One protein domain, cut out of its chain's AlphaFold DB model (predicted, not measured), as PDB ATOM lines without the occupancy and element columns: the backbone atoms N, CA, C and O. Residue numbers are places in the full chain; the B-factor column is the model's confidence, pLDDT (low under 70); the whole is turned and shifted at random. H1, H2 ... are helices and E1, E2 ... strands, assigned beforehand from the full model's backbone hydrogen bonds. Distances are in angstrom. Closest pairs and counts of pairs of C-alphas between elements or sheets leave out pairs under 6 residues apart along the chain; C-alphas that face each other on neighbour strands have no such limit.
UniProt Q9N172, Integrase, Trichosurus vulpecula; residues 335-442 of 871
ATOM      1  N   LYS A 335     -34.513 -53.613  21.925       94.75
ATOM      2  CA  LYS A 335     -34.876 -52.599  22.917       94.75
ATOM      3  C   LYS A 335     -36.351 -52.738  23.287       94.75
ATOM      4  O   LYS A 335     -37.197 -52.820  22.400       94.75
ATOM      5  N   LEU A 336     -36.644 -52.771  24.577       95.88
ATOM      6  CA  LEU A 336     -37.981 -52.746  25.143       95.88
ATOM      7  C   LEU A 336     -38.398 -51.296  25.372       95.88
ATOM      8  O   LEU A 336     -37.725 -50.553  26.087       95.88
ATOM      9  N   TRP A 337     -39.522 -50.915  24.782       95.81
ATOM     10  CA  TRP A 337     -40.087 -49.583  24.912       95.81
ATOM     11  C   TRP A 337     -41.300 -49.617  25.825       95.81
ATOM     12  O   TRP A 337     -42.113 -50.538  25.759       95.81
ATOM     13  N   PHE A 338     -41.464 -48.570  26.618       96.50
ATOM     14  CA  PHE A 338     -42.722 -48.269  27.272       96.50
ATOM     15  C   PHE A 338     -43.243 -46.923  26.777       96.50
ATOM     16  O   PHE A 338     -42.646 -45.878  27.018       96.50
ATOM     17  N   LEU A 339     -44.346 -46.958  26.038       94.06
ATOM     18  CA  LEU A 339     -44.939 -45.795  25.391       94.06
ATOM     19  C   LEU A 339     -46.162 -45.355  26.188       94.06
ATOM     20  O   LEU A 339     -47.090 -46.143  26.361       94.06
ATOM     21  N   ILE A 340     -46.190 -44.108  26.649       92.94
ATOM     22  CA  ILE A 340     -47.352 -43.536  27.329       92.94
ATOM     23  C   ILE A 340     -48.051 -42.574  26.382       92.94
ATOM     24  O   ILE A 340     -47.458 -41.602  25.931       92.94
ATOM     25  N   PHE A 341     -49.321 -42.825  26.099       89.50
ATOM     26  CA  PHE A 341     -50.144 -42.046  25.183       89.50
ATOM     27  C   PHE A 341     -51.105 -41.134  25.926       89.50
ATOM     28  O   PHE A 341     -51.731 -41.540  26.915       89.50
ATOM     29  N   SER A 342     -51.276 -39.924  25.393       87.19
ATOM     30  CA  SER A 342     -52.316 -39.026  25.869       87.19
ATOM     31  C   SER A 342     -53.675 -39.435  25.300       87.19
ATOM     32  O   SER A 342     -53.870 -39.513  24.090       87.19
ATOM     33  N   THR A 343     -54.629 -39.701  26.187       86.62
ATOM     34  CA  THR A 343     -56.045 -39.881  25.846       86.62
ATOM     35  C   THR A 343     -56.923 -38.952  26.683       86.62
ATOM     36  O   THR A 343     -56.498 -38.484  27.744       86.62
ATOM     37  N   SER A 344     -58.144 -38.698  26.215       78.06
ATOM     38  CA  SER A 344     -59.074 -37.711  26.783       78.06
ATOM     39  C   SER A 344     -59.446 -37.944  28.252       78.06
ATOM     40  O   SER A 344     -59.632 -36.982  28.992       78.06
ATOM     41  N   PHE A 345     -59.544 -39.201  28.696       83.06
ATOM     42  CA  PHE A 345     -59.966 -39.530  30.064       83.06
ATOM     43  C   PHE A 345     -58.795 -39.836  31.004       83.06
ATOM     44  O   PHE A 345     -58.763 -39.380  32.144       83.06
ATOM     45  N   SER A 346     -57.848 -40.657  30.552       88.69
ATOM     46  CA  SER A 346     -56.702 -41.102  31.350       88.69
ATOM     47  C   SER A 346     -55.592 -41.587  30.418       88.69
ATOM     48  O   SER A 346     -55.905 -42.233  29.412       88.69
ATOM     49  N   PRO A 347     -54.309 -41.309  30.692       91.06
ATOM     50  CA  PRO A 347     -53.225 -41.810  29.857       91.06
ATOM     51  C   PRO A 347     -53.268 -43.343  29.736       91.06
ATOM     52  O   PRO A 347     -53.749 -44.056  30.621       91.06
ATOM     53  N   THR A 348     -52.799 -43.858  28.603       92.50
ATOM     54  CA  THR A 348     -52.732 -45.301  28.320       92.50
ATOM     55  C   THR A 348     -51.306 -45.677  27.955       92.50
ATOM     56  O   THR A 348     -50.674 -44.995  27.160       92.50
ATOM     57  N   GLY A 349     -50.794 -46.744  28.555       94.31
ATOM     58  CA  GLY A 349     -49.429 -47.215  28.398       94.31
ATOM     59  C   GLY A 349     -49.375 -48.433  27.487       94.31
ATOM     60  O   GLY A 349     -50.344 -49.186  27.385       94.31
ATOM     61  N   LEU A 350     -48.232 -48.646  26.848       95.06
ATOM     62  CA  LEU A 350     -47.965 -49.818  26.028       95.06
ATOM     63  C   LEU A 350     -46.510 -50.253  26.185       95.06
ATOM     64  O   LEU A 350     -45.599 -49.500  25.848       95.06
ATOM     65  N   LEU A 351     -46.297 -51.491  26.628       96.44
ATOM     66  CA  LEU A 351     -45.016 -52.174  26.454       96.44
ATOM     67  C   LEU A 351     -44.914 -52.640  24.998       96.44
ATOM     68  O   LEU A 351     -45.815 -53.314  24.491       96.44
ATOM     69  N   TRP A 352     -43.847 -52.236  24.311       94.31
ATOM     70  CA  TRP A 352     -43.730 -52.317  22.855       94.31
ATOM     71  C   TRP A 352     -42.323 -52.709  22.389       94.31
ATOM     72  O   TRP A 352     -41.319 -52.349  23.007       94.31
ATOM     73  N   GLN A 353     -42.272 -53.428  21.264       91.50
ATOM     74  CA  GLN A 353     -41.058 -53.688  20.478       91.50
ATOM     75  C   GLN A 353     -41.348 -53.516  18.983       91.50
ATOM     76  O   GLN A 353     -41.367 -52.397  18.527       91.50
ATOM     77  N   ASP A 354     -41.596 -54.569  18.202       87.06
ATOM     78  CA  ASP A 354     -42.109 -54.413  16.821       87.06
ATOM     79  C   ASP A 354     -43.639 -54.531  16.775       87.06
ATOM     80  O   ASP A 354     -44.310 -54.005  15.892       87.06
ATOM     81  N   LEU A 355     -44.196 -55.250  17.749       91.12
ATOM     82  CA  LEU A 355     -45.623 -55.441  17.961       91.12
ATOM     83  C   LEU A 355     -45.983 -55.019  19.393       91.12
ATOM     84  O   LEU A 355     -45.112 -55.015  20.271       91.12
ATOM     85  N   PRO A 356     -47.257 -54.676  19.654       93.62
ATOM     86  CA  PRO A 356     -47.750 -54.482  21.013       93.62
ATOM     87  C   PRO A 356     -47.474 -55.722  21.868       93.62
ATOM     88  O   PRO A 356     -47.809 -56.826  21.445       93.62
ATOM     89  N   LEU A 357     -46.883 -55.558  23.053       95.12
ATOM     90  CA  LEU A 357     -46.676 -56.660  24.002       95.12
ATOM     91  C   LEU A 357     -47.743 -56.646  25.096       95.12
ATOM     92  O   LEU A 357     -48.329 -57.680  25.394       95.12
ATOM     93  N   TYR A 358     -47.997 -55.485  25.705       95.12
ATOM     94  CA  TYR A 358     -48.938 -55.385  26.822       95.12
ATOM     95  C   TYR A 358     -49.450 -53.954  27.008       95.12
ATOM     96  O   TYR A 358     -48.656 -53.031  27.204       95.12
ATOM     97  N   TRP A 359     -50.767 -53.766  26.961       94.69
ATOM     98  CA  TRP A 359     -51.432 -52.489  27.221       94.69
ATOM     99  C   TRP A 359     -51.682 -52.294  28.716       94.69
ATOM    100  O   TRP A 359     -52.081 -53.216  29.428       94.69
ATOM    101  N   ILE A 360     -51.450 -51.074  29.193       95.25
ATOM    102  CA  ILE A 360     -51.524 -50.698  30.607       95.25
ATOM    103  C   ILE A 360     -52.467 -49.512  30.734       95.25
ATOM    104  O   ILE A 360     -52.400 -48.560  29.953       95.25
ATOM    105  N   HIS A 361     -53.363 -49.556  31.714       92.44
ATOM    106  CA  HIS A 361     -54.422 -48.566  31.828       92.44
ATOM    107  C   HIS A 361     -54.655 -48.148  33.269       92.44
ATOM    108  O   HIS A 361     -54.808 -48.990  34.147       92.44
ATOM    109  N   GLY A 362     -54.823 -46.842  33.481       87.25
ATOM    110  CA  GLY A 362     -55.276 -46.329  34.766       87.25
ATOM    111  C   GLY A 362     -56.715 -46.759  35.111       87.25
ATOM    112  O   GLY A 362     -57.509 -47.101  34.220       87.25
ATOM    113  N   PRO A 363     -57.091 -46.694  36.400       84.12
ATOM    114  CA  PRO A 363     -58.414 -47.089  36.871       84.12
ATOM    115  C   PRO A 363     -59.524 -46.221  36.261       84.12
ATOM    116  O   PRO A 363     -59.373 -45.010  36.106       84.12
ATOM    117  N   ALA A 364     -60.680 -46.830  35.977       83.88
ATOM    118  CA  ALA A 364     -61.858 -46.118  35.466       83.88
ATOM    119  C   ALA A 364     -62.433 -45.110  36.471       83.88
ATOM    120  O   ALA A 364     -63.005 -44.095  36.088       83.88
ATOM    121  N   THR A 365     -62.273 -45.381  37.767       82.88
ATOM    122  CA  THR A 365     -62.599 -44.443  38.844       82.88
ATOM    123  C   THR A 365     -61.361 -44.255  39.716       82.88
ATOM    124  O   THR A 365     -61.052 -45.132  40.525       82.88
ATOM    125  N   PRO A 366     -60.640 -43.134  39.563       81.75
ATOM    126  CA  PRO A 366     -59.490 -42.818  40.398       81.75
ATOM    127  C   PRO A 366     -59.846 -42.714  41.890       81.75
ATOM    128  O   PRO A 366     -60.987 -42.431  42.282       81.75
ATOM    129  N   THR A 367     -58.847 -42.948  42.740       82.12
ATOM    130  CA  THR A 367     -58.978 -42.832  44.199       82.12
ATOM    131  C   THR A 367     -59.154 -41.374  44.623       82.12
ATOM    132  O   THR A 367     -60.072 -41.076  45.392       82.12
ATOM    133  N   LYS A 368     -58.334 -40.467  44.069       86.88
ATOM    134  CA  LYS A 368     -58.435 -39.012  44.267       86.88
ATOM    135  C   LYS A 368     -59.670 -38.426  43.571       86.88
ATOM    136  O   LYS A 368     -60.106 -38.924  42.536       86.88
ATOM    137  N   VAL A 369     -60.213 -37.347  44.142       88.12
ATOM    138  CA  VAL A 369     -61.341 -36.593  43.562       88.12
ATOM    139  C   VAL A 369     -60.897 -35.773  42.349       88.12
ATOM    140  O   VAL A 369     -61.622 -35.735  41.355       88.12
ATOM    141  N   LEU A 370     -59.701 -35.179  42.433       91.06
ATOM    142  CA  LEU A 370     -59.065 -34.341  41.414       91.06
ATOM    143  C   LEU A 370     -57.723 -34.957  40.969       91.06
ATOM    144  O   LEU A 370     -56.653 -34.483  41.332       91.06
ATOM    145  N   PRO A 371     -57.730 -36.088  40.246       91.00
ATOM    146  CA  PRO A 371     -56.500 -36.668  39.724       91.00
ATOM    147  C   PRO A 371     -55.966 -35.804  38.573       91.00
ATOM    148  O   PRO A 371     -56.583 -35.754  37.513       91.00
ATOM    149  N   THR A 372     -54.828 -35.131  38.746       91.62
ATOM    150  CA  THR A 372     -54.205 -34.358  37.658       91.62
ATOM    151  C   THR A 372     -53.650 -35.281  36.566       91.62
ATOM    152  O   THR A 372     -53.261 -36.425  36.824       91.62
ATOM    153  N   TYR A 373     -53.597 -34.804  35.321       91.31
ATOM    154  CA  TYR A 373     -53.043 -35.586  34.210       91.31
ATOM    155  C   TYR A 373     -51.573 -35.999  34.416       91.31
ATOM    156  O   TYR A 373     -51.244 -37.168  34.161       91.31
ATOM    157  N   PRO A 374     -50.682 -35.115  34.922       92.06
ATOM    158  CA  PRO A 374     -49.321 -35.504  35.274       92.06
ATOM    159  C   PRO A 374     -49.274 -36.604  36.328       92.06
ATOM    160  O   PRO A 374     -48.519 -37.557  36.146       92.06
ATOM    161  N   LEU A 375     -50.123 -36.547  37.359       91.50
ATOM    162  CA  LEU A 375     -50.194 -37.591  38.381       91.50
ATOM    163  C   LEU A 375     -50.587 -38.947  37.784       91.50
ATOM    164  O   LEU A 375     -49.939 -39.955  38.062       91.50
ATOM    165  N   LEU A 376     -51.631 -38.979  36.949       91.88
ATOM    166  CA  LEU A 376     -52.069 -40.213  36.288       91.88
ATOM    167  C   LEU A 376     -50.970 -40.794  35.392       91.88
ATOM    168  O   LEU A 376     -50.788 -42.008  35.342       91.88
ATOM    169  N   THR A 377     -50.213 -39.926  34.719       92.44
ATOM    170  CA  THR A 377     -49.088 -40.337  33.874       92.44
ATOM    171  C   THR A 377     -47.949 -40.920  34.714       92.44
ATOM    172  O   THR A 377     -47.417 -41.969  34.361       92.44
ATOM    173  N   ALA A 378     -47.619 -40.309  35.857       92.62
ATOM    174  CA  ALA A 378     -46.614 -40.835  36.780       92.62
ATOM    175  C   ALA A 378     -47.032 -42.174  37.410       92.62
ATOM    176  O   ALA A 378     -46.216 -43.082  37.534       92.62
ATOM    177  N   SER A 379     -48.312 -42.349  37.757       92.25
ATOM    178  CA  SER A 379     -48.808 -43.650  38.233       92.25
ATOM    179  C   SER A 379     -48.652 -44.736  37.166       92.25
ATOM    180  O   SER A 379     -48.215 -45.846  37.465       92.25
ATOM    181  N   LEU A 380     -48.942 -44.403  35.905       93.31
ATOM    182  CA  LEU A 380     -48.778 -45.323  34.783       93.31
ATOM    183  C   LEU A 380     -47.307 -45.645  34.499       93.31
ATOM    184  O   LEU A 380     -46.983 -46.771  34.134       93.31
ATOM    185  N   LEU A 381     -46.416 -44.671  34.706       93.94
ATOM    186  CA  LEU A 381     -44.967 -44.848  34.664       93.94
ATOM    187  C   LEU A 381     -44.500 -45.895  35.683       93.94
ATOM    188  O   LEU A 381     -43.795 -46.834  35.315       93.94
ATOM    189  N   GLN A 382     -44.933 -45.776  36.938       93.12
ATOM    190  CA  GLN A 382     -44.604 -46.743  37.990       93.12
ATOM    191  C   GLN A 382     -45.150 -48.138  37.676       93.12
ATOM    192  O   GLN A 382     -44.435 -49.133  37.802       93.12
ATOM    193  N   GLU A 383     -46.408 -48.217  37.237       93.94
ATOM    194  CA  GLU A 383     -47.051 -49.483  36.889       93.94
ATOM    195  C   GLU A 383     -46.371 -50.153  35.687       93.94
ATOM    196  O   GLU A 383     -46.079 -51.348  35.736       93.94
ATOM    197  N   GLY A 384     -46.040 -49.388  34.644       95.12
ATOM    198  CA  GLY A 384     -45.351 -49.883  33.454       95.12
ATOM    199  C   GLY A 384     -43.964 -50.434  33.738       95.12
ATOM    200  O   GLY A 384     -43.635 -51.529  33.281       95.12
ATOM    201  N   ARG A 385     -43.180 -49.732  34.561       95.00
ATOM    202  CA  ARG A 385     -41.878 -50.219  35.036       95.00
ATOM    203  C   ARG A 385     -42.017 -51.507  35.846       95.00
ATOM    204  O   ARG A 385     -41.347 -52.496  35.559       95.00
ATOM    205  N   SER A 386     -42.950 -51.534  36.798       94.06
ATOM    206  CA  SER A 386     -43.222 -52.714  37.628       94.06
ATOM    207  C   SER A 386     -43.639 -53.932  36.792       94.06
ATOM    208  O   SER A 386     -43.099 -55.025  36.968       94.06
ATOM    209  N   LEU A 387     -44.547 -53.750  35.829       94.19
ATOM    210  CA  LEU A 387     -44.986 -54.814  34.923       94.19
ATOM    211  C   LEU A 387     -43.871 -55.269  33.975       94.19
ATOM    212  O   LEU A 387     -43.749 -56.467  33.726       94.19
ATOM    213  N   SER A 388     -43.028 -54.348  33.499       95.00
ATOM    214  CA  SER A 388     -41.843 -54.680  32.702       95.00
ATOM    215  C   SER A 388     -40.891 -55.595  33.473       95.00
ATOM    216  O   SER A 388     -40.525 -56.662  32.980       95.00
ATOM    217  N   VAL A 389     -40.556 -55.237  34.717       93.69
ATOM    218  CA  VAL A 389     -39.702 -56.065  35.581       93.69
ATOM    219  C   VAL A 389     -40.369 -57.409  35.866       93.69
ATOM    220  O   VAL A 389     -39.729 -58.452  35.762       93.69
ATOM    221  N   LYS A 390     -41.672 -57.407  36.162       91.69
ATOM    222  CA  LYS A 390     -42.435 -58.624  36.458       91.69
ATOM    223  C   LYS A 390     -42.452 -59.618  35.294       91.69
ATOM    224  O   LYS A 390     -42.334 -60.814  35.535       91.69
ATOM    225  N   PHE A 391     -42.657 -59.151  34.063       91.44
ATOM    226  CA  PHE A 391     -42.819 -60.037  32.904       91.44
ATOM    227  C   PHE A 391     -41.513 -60.321  32.164       91.44
ATOM    228  O   PHE A 391     -41.345 -61.425  31.653       91.44
ATOM    229  N   PHE A 392     -40.592 -59.361  32.118       92.50
ATOM    230  CA  PHE A 392     -39.378 -59.439  31.297       92.50
ATOM    231  C   PHE A 392     -38.084 -59.397  32.116       92.50
ATOM    232  O   PHE A 392     -36.997 -59.476  31.545       92.50
ATOM    233  N   GLY A 393     -38.176 -59.282  33.445       91.81
ATOM    234  CA  GLY A 393     -37.026 -59.301  34.352       91.81
ATOM    235  C   GLY A 393     -36.173 -58.032  34.325       91.81
ATOM    236  O   GLY A 393     -35.091 -58.025  34.906       91.81
ATOM    237  N   LYS A 394     -36.623 -56.965  33.650       92.88
ATOM    238  CA  LYS A 394     -35.897 -55.694  33.554       92.88
ATOM    239  C   LYS A 394     -36.820 -54.486  33.393       92.88
ATOM    240  O   LYS A 394     -37.960 -54.615  32.945       92.88
ATOM    241  N   ASP A 395     -36.300 -53.309  33.725       94.94
ATOM    242  CA  ASP A 395     -36.918 -52.032  33.354       94.94
ATOM    243  C   ASP A 395     -36.914 -51.842  31.817       94.94
ATOM    244  O   ASP A 395     -36.075 -52.435  31.126       94.94
ATOM    245  N   PRO A 396     -37.821 -51.019  31.255       96.56
ATOM    246  CA  PRO A 396     -37.789 -50.667  29.837       96.56
ATOM    247  C   PRO A 396     -36.482 -49.952  29.469       96.56
ATOM    248  O   PRO A 396     -36.011 -49.098  30.216       96.56
ATOM    249  N   ASP A 397     -35.922 -50.226  28.292       96.25
ATOM    250  CA  ASP A 397     -34.716 -49.526  27.823       96.25
ATOM    251  C   ASP A 397     -35.031 -48.066  27.457       96.25
ATOM    252  O   ASP A 397     -34.201 -47.175  27.643       96.25
ATOM    253  N   HIS A 398     -36.245 -47.833  26.952       95.44
ATOM    254  CA  HIS A 398     -36.767 -46.517  26.608       95.44
ATOM    255  C   HIS A 398     -38.168 -46.324  27.184       95.44
ATOM    256  O   HIS A 398     -39.035 -47.188  27.035       95.44
ATOM    257  N   ILE A 399     -38.417 -45.158  27.770       95.06
ATOM    258  CA  ILE A 399     -39.745 -44.700  28.171       95.06
ATOM    259  C   ILE A 399     -40.066 -43.447  27.368       95.06
ATOM    260  O   ILE A 399     -39.321 -42.472  27.416       95.06
ATOM    261  N   VAL A 400     -41.185 -43.468  26.645       92.06
ATOM    262  CA  VAL A 400     -41.670 -42.315  25.884       92.06
ATOM    263  C   VAL A 400     -42.884 -41.729  26.582       92.06
ATOM    264  O   VAL A 400     -43.931 -42.374  26.681       92.06
ATOM    265  N   CYS A 401     -42.740 -40.496  27.051       90.38
ATOM    266  CA  CYS A 401     -43.787 -39.737  27.714       90.38
ATOM    267  C   CYS A 401     -44.407 -38.704  26.763       90.38
ATOM    268  O   CYS A 401     -43.745 -38.218  25.850       90.38
ATOM    269  N   PRO A 402     -45.661 -38.294  27.008       89.06
ATOM    270  CA  PRO A 402     -46.320 -37.298  26.169       89.06
ATOM    271  C   PRO A 402     -45.802 -35.858  26.406       89.06
ATOM    272  O   PRO A 402     -46.142 -34.951  25.656       89.06
ATOM    273  N   TYR A 403     -44.983 -35.620  27.435       89.81
ATOM    274  CA  TYR A 403     -44.475 -34.290  27.797       89.81
ATOM    275  C   TYR A 403     -43.178 -33.936  27.072       89.81
ATOM    276  O   TYR A 403     -42.321 -34.788  26.879       89.81
ATOM    277  N   THR A 404     -42.998 -32.660  26.734       89.00
ATOM    278  CA  THR A 404     -41.727 -32.135  26.200       89.00
ATOM    279  C   THR A 404     -40.590 -32.230  27.220       89.00
ATOM    280  O   THR A 404     -40.837 -32.303  28.425       89.00
ATOM    281  N   SER A 405     -39.334 -32.163  26.767       86.62
ATOM    282  CA  SER A 405     -38.163 -32.217  27.658       86.62
ATOM    283  C   SER A 405     -38.198 -31.140  28.749       86.62
ATOM    284  O   SER A 405     -37.919 -31.439  29.904       86.62
ATOM    285  N   SER A 406     -38.624 -29.913  28.420       89.12
ATOM    286  CA  SER A 406     -38.760 -28.829  29.404       89.12
ATOM    287  C   SER A 406     -39.858 -29.108  30.435       89.12
ATOM    288  O   SER A 406     -39.656 -28.880  31.626       89.12
ATOM    289  N   GLN A 407     -41.000 -29.652  30.007       91.25
ATOM    290  CA  GLN A 407     -42.083 -30.058  30.908       91.25
ATOM    291  C   GLN A 407     -41.676 -31.227  31.808       91.25
ATOM    292  O   GLN A 407     -42.031 -31.232  32.982       91.25
ATOM    293  N   LEU A 408     -40.922 -32.201  31.291       89.00
ATOM    294  CA  LEU A 408     -40.398 -33.314  32.086       89.00
ATOM    295  C   LEU A 408     -39.424 -32.822  33.158       89.00
ATOM    296  O   LEU A 408     -39.586 -33.184  34.321       89.00
ATOM    297  N   SER A 409     -38.472 -31.955  32.796       88.81
ATOM    298  CA  SER A 409     -37.564 -31.337  33.770       88.81
ATOM    299  C   SER A 409     -38.333 -30.550  34.828       88.81
ATOM    300  O   SER A 409     -38.025 -30.657  36.014       88.81
ATOM    301  N   TRP A 410     -39.373 -29.817  34.421       90.31
ATOM    302  CA  TRP A 410     -40.244 -29.122  35.361       90.31
ATOM    303  C   TRP A 410     -40.928 -30.103  36.316       90.31
ATOM    304  O   TRP A 410     -40.819 -29.926  37.524       90.31
ATOM    305  N   LEU A 411     -41.567 -31.163  35.806       91.19
ATOM    306  CA  LEU A 411     -42.264 -32.169  36.617       91.19
ATOM    307  C   LEU A 411     -41.327 -32.859  37.609       91.19
ATOM    308  O   LEU A 411     -41.685 -33.020  38.767       91.19
ATOM    309  N   GLN A 412     -40.110 -33.208  37.198       88.56
ATOM    310  CA  GLN A 412     -39.127 -33.843  38.080       88.56
ATOM    311  C   GLN A 412     -38.670 -32.941  39.235       88.56
ATOM    312  O   GLN A 412     -38.316 -33.450  40.291       88.56
ATOM    313  N   GLN A 413     -38.676 -31.620  39.047       88.69
ATOM    314  CA  GLN A 413     -38.312 -30.655  40.090       88.69
ATOM    315  C   GLN A 413     -39.496 -30.272  40.988       88.69
ATOM    316  O   GLN A 413     -39.295 -29.834  42.115       88.69
ATOM    317  N   ASN A 414     -40.722 -30.384  40.472       86.44
ATOM    318  CA  ASN A 414     -41.904 -29.726  41.032       86.44
ATOM    319  C   ASN A 414     -43.049 -30.674  41.414       86.44
ATOM    320  O   ASN A 414     -44.063 -30.196  41.935       86.44
ATOM    321  N   ASP A 415     -42.924 -31.966  41.113       88.38
ATOM    322  CA  ASP A 415     -43.879 -33.022  41.442       88.38
ATOM    323  C   ASP A 415     -43.133 -34.232  42.028       88.38
ATOM    324  O   ASP A 415     -42.393 -34.942  41.339       88.38
ATOM    325  N   ASP A 416     -43.359 -34.488  43.318       88.62
ATOM    326  CA  ASP A 416     -42.700 -35.568  44.059       88.62
ATOM    327  C   ASP A 416     -42.966 -36.949  43.447       88.62
ATOM    328  O   ASP A 416     -42.099 -37.823  43.462       88.62
ATOM    329  N   THR A 417     -44.156 -37.164  42.878       89.25
ATOM    330  CA  THR A 417     -44.510 -38.454  42.274       89.25
ATOM    331  C   THR A 417     -43.661 -38.685  41.033       89.25
ATOM    332  O   THR A 417     -43.152 -39.788  40.836       89.25
ATOM    333  N   TRP A 418     -43.463 -37.656  40.209       91.69
ATOM    334  CA  TRP A 418     -42.567 -37.713  39.055       91.69
ATOM    335  C   TRP A 418     -41.108 -37.898  39.446       91.69
ATOM    336  O   TRP A 418     -40.435 -38.740  38.841       91.69
ATOM    337  N   ALA A 419     -40.639 -37.179  40.468       88.38
ATOM    338  CA  ALA A 419     -39.297 -37.353  41.007       88.38
ATOM    339  C   ALA A 419     -39.078 -38.813  41.443       88.38
ATOM    340  O   ALA A 419     -38.213 -39.499  40.899       88.38
ATOM    341  N   ILE A 420     -39.937 -39.348  42.316       88.06
ATOM    342  CA  ILE A 420     -39.858 -40.731  42.818       88.06
ATOM    343  C   ILE A 420     -39.921 -41.754  41.675       88.06
ATOM    344  O   ILE A 420     -39.157 -42.719  41.658       88.06
ATOM    345  N   SER A 421     -40.803 -41.538  40.696       85.94
ATOM    346  CA  SER A 421     -40.973 -42.458  39.561       85.94
ATOM    347  C   SER A 421     -39.763 -42.489  38.625       85.94
ATOM    348  O   SER A 421     -39.569 -43.486  37.926       85.94
ATOM    349  N   SER A 422     -38.963 -41.419  38.611       84.81
ATOM    350  CA  SER A 422     -37.824 -41.246  37.702       84.81
ATOM    351  C   SER A 422     -36.472 -41.553  38.356       84.81
ATOM    352  O   SER A 422     -35.583 -42.042  37.673       84.81
ATOM    353  N   VAL A 423     -36.305 -41.313  39.665       84.06
ATOM    354  CA  VAL A 423     -34.998 -41.366  40.363       84.06
ATOM    355  C   VAL A 423     -34.269 -42.705  40.211       84.06
ATOM    356  O   VAL A 423     -33.048 -42.729  40.095       84.06
ATOM    357  N   SER A 424     -34.992 -43.826  40.200       83.94
ATOM    358  CA  SER A 424     -34.396 -45.164  40.068       83.94
ATOM    359  C   SER A 424     -34.319 -45.678  38.628       83.94
ATOM    360  O   SER A 424     -33.942 -46.830  38.420       83.94
ATOM    361  N   TYR A 425     -34.743 -44.891  37.637       91.62
ATOM    362  CA  TYR A 425     -34.785 -45.322  36.244       91.62
ATOM    363  C   TYR A 425     -33.439 -45.069  35.555       91.62
ATOM    364  O   TYR A 425     -32.965 -43.940  35.510       91.62
ATOM    365  N   GLN A 426     -32.829 -46.125  35.011       89.62
ATOM    366  CA  GLN A 426     -31.518 -46.059  34.347       89.62
ATOM    367  C   GLN A 426     -31.596 -46.026  32.812       89.62
ATOM    368  O   GLN A 426     -30.566 -45.905  32.153       89.62
ATOM    369  N   GLY A 427     -32.792 -46.182  32.233       90.62
ATOM    370  CA  GLY A 427     -32.983 -46.134  30.783       90.62
ATOM    371  C   GLY A 427     -33.176 -44.711  30.253       90.62
ATOM    372  O   GLY A 427     -32.963 -43.722  30.954       90.62
ATOM    373  N   ILE A 428     -33.588 -44.602  28.991       91.81
ATOM    374  CA  ILE A 428     -33.751 -43.313  28.308       91.81
ATOM    375  C   ILE A 428     -35.196 -42.835  28.441       91.81
ATOM    376  O   ILE A 428     -36.118 -43.501  27.973       91.81
ATOM    377  N   LEU A 429     -35.387 -41.662  29.044       89.81
ATOM    378  CA  LEU A 429     -36.672 -40.966  29.080       89.81
ATOM    379  C   LEU A 429     -36.739 -39.960  27.922       89.81
ATOM    380  O   LEU A 429     -35.939 -39.029  27.865       89.81
ATOM    381  N   ASP A 430     -37.683 -40.155  27.006       86.88
ATOM    382  CA  ASP A 430     -37.841 -39.370  25.776       86.88
ATOM    383  C   ASP A 430     -39.314 -38.953  25.588       86.88
ATOM    384  O   ASP A 430     -40.210 -39.378  26.320       86.88
ATOM    385  N   ASN A 431     -39.574 -38.111  24.596       86.38
ATOM    386  CA  ASN A 431     -40.897 -37.703  24.137       86.38
ATOM    387  C   ASN A 431     -41.138 -38.001  22.645       86.38
ATOM    388  O   ASN A 431     -42.219 -37.726  22.118       86.38
ATOM    389  N   HIS A 432     -40.155 -38.592  21.958       84.81
ATOM    390  CA  HIS A 432     -40.266 -38.989  20.560       84.81
ATOM    391  C   HIS A 432     -40.767 -40.424  20.423       84.81
ATOM    392  O   HIS A 432     -40.071 -41.403  20.688       84.81
ATOM    393  N   TYR A 433     -42.007 -40.557  19.964       84.94
ATOM    394  CA  TYR A 433     -42.585 -41.861  19.676       84.94
ATOM    395  C   TYR A 433     -41.952 -42.499  18.428       84.94
ATOM    396  O   TYR A 433     -41.752 -41.793  17.432       84.94
ATOM    397  N   PRO A 434     -41.752 -43.830  18.421       82.94
ATOM    398  CA  PRO A 434     -41.267 -44.546  17.247       82.94
ATOM    399  C   PRO A 434     -42.135 -44.279  15.999       82.94
ATOM    400  O   PRO A 434     -43.358 -44.102  16.122       82.94
ATOM    401  N   PRO A 435     -41.535 -44.231  14.793       75.19
ATOM    402  CA  PRO A 435     -42.247 -43.971  13.546       75.19
ATOM    403  C   PRO A 435     -43.027 -45.216  13.091       75.19
ATOM    404  O   PRO A 435     -42.642 -45.897  12.147       75.19
ATOM    405  N   ASP A 436     -44.136 -45.515  13.769       79.00
ATOM    406  CA  ASP A 436     -45.029 -46.634  13.451       79.00
ATOM    407  C   ASP A 436     -46.488 -46.164  13.308       79.00
ATOM    408  O   ASP A 436     -46.979 -45.337  14.086       79.00
ATOM    409  N   LYS A 437     -47.207 -46.703  12.314       65.06
ATOM    410  CA  LYS A 437     -48.599 -46.321  12.010       65.06
ATOM    411  C   LYS A 437     -49.564 -46.612  13.168       65.06
ATOM    412  O   LYS A 437     -50.504 -45.848  13.381       65.06
ATOM    413  N   LEU A 438     -49.346 -47.682  13.939       66.44
ATOM    414  CA  LEU A 438     -50.171 -48.027  15.103       66.44
ATOM    415  C   LEU A 438     -50.011 -47.012  16.239       66.44
ATOM    416  O   LEU A 438     -50.976 -46.776  16.977       66.44
ATOM    417  N   ILE A 439     -48.816 -46.422  16.349       71.75
ATOM    418  CA  ILE A 439     -48.403 -45.453  17.371       71.75
ATOM    419  C   ILE A 439     -48.877 -44.036  17.016       71.75
ATOM    420  O   ILE A 439     -49.304 -43.293  17.898       71.75
ATOM    421  N   GLN A 440     -48.845 -43.656  15.734       64.44
ATOM    422  CA  GLN A 440     -49.232 -42.314  15.276       64.44
ATOM    423  C   GLN A 440     -50.688 -41.953  15.614       64.44
ATOM    424  O   GLN A 440     -50.936 -40.836  16.053       64.44
ATOM    425  N   PHE A 441     -51.618 -42.910  15.512       58.16
ATOM    426  CA  PHE A 441     -53.048 -42.710  15.808       58.16
ATOM    427  C   PHE A 441     -53.362 -42.410  17.289       58.16
ATOM    428  O   PHE A 441     -54.454 -41.982  17.622       58.16
ATOM    429  N   LEU A 442     -52.446 -42.673  18.227       61.00
ATOM    430  CA  LEU A 442     -52.691 -42.385  19.650       61.00
ATOM    431  C   LEU A 442     -52.191 -40.997  20.078       61.00
ATOM    432  O   LEU A 442     -52.299 -40.652  21.253       61.00
TER     433      LEU A 442
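What this domain is: This is residues 335 to 442 of the 871 residues of the protein "Integrase" of Trichosurus vulpecula (UniProt Q9N172). A twisted five-strand sheet has the long helix H1 packed over one face and the short last helix H4 over the other; H3 packs on residues 375 to 382 of H1 and makes a corner with H2. The printed part has 108 residues, with named elements in the order E1 E2 E3 H1 E4 H2 H3 E5 H4. The sheet, E3 E2 E1 E4 E5, is mixed, as is the class, helices and strands. The whole is compact, with a radius of gyration of the C-alphas of 13.1 A and spans of 36 by 28 by 28 A.

Where its parts are: E1, residues 337 to 341, begins at C-alpha (-40.087, -49.583, 24.912). E2 is residues 348 to 352 and E3 356 to 361. H1, residues 373 to 392, is 27.6 A long from first to last C-alpha. E4 is 398 to 400, H2 405 to 414, H3 416 to 423 and E5 428 to 430. H4, residues 437 to 442, ends at C-alpha (-52.691, -42.385, 19.650).

How they stand to each other: E1 E2 E3 form a meander, each strand the antiparallel neighbour of the one before; N 339 and O 350 are 2.8 A apart, N 360 and O 349 2.8 A. E4 is parallel to E1, N 338 to O 398 2.8 A, and to E5, N 430 to O 399 2.9 A. E4, H2 H3, E5 are a strand-helix-strand unit, parallel neighbours joined through helices, its crossover right-handed; E3, H1, E4 are a split one, with E2 E1 between its strands, also right-handed. H1 is on the sheet at a height of 8.1 A, its closest C-alphas to E2 those of Leu 380 and Gly 349, 6.7 A. H4 is on the opposite face, at a height of 10.1 A; its closest C-alphas to E1 are those of Leu 442 and Phe 341, 6.1 A. H1 and H3 touch, closest C-alphas Ala 378 and Trp 418, 5.6 A. H2 and H3 touch only at the corner, closest C-alphas Gln 412 and Ala 419, 4.6 A. Every O i to N i+4 pair is within hydrogen-bond range in H1, H2 and H3; in H4 0 of 2 are, beside 1 of 3 O i to N i+3 pairs.

The domain as a whole: The C-alphas farthest apart, of Asp 354 and Val 369, are 37.5 A apart. The printed part has no cut, and the link E3 to H1 is long. Residues 437 to 438 and 440 to 442 have pLDDT under 70.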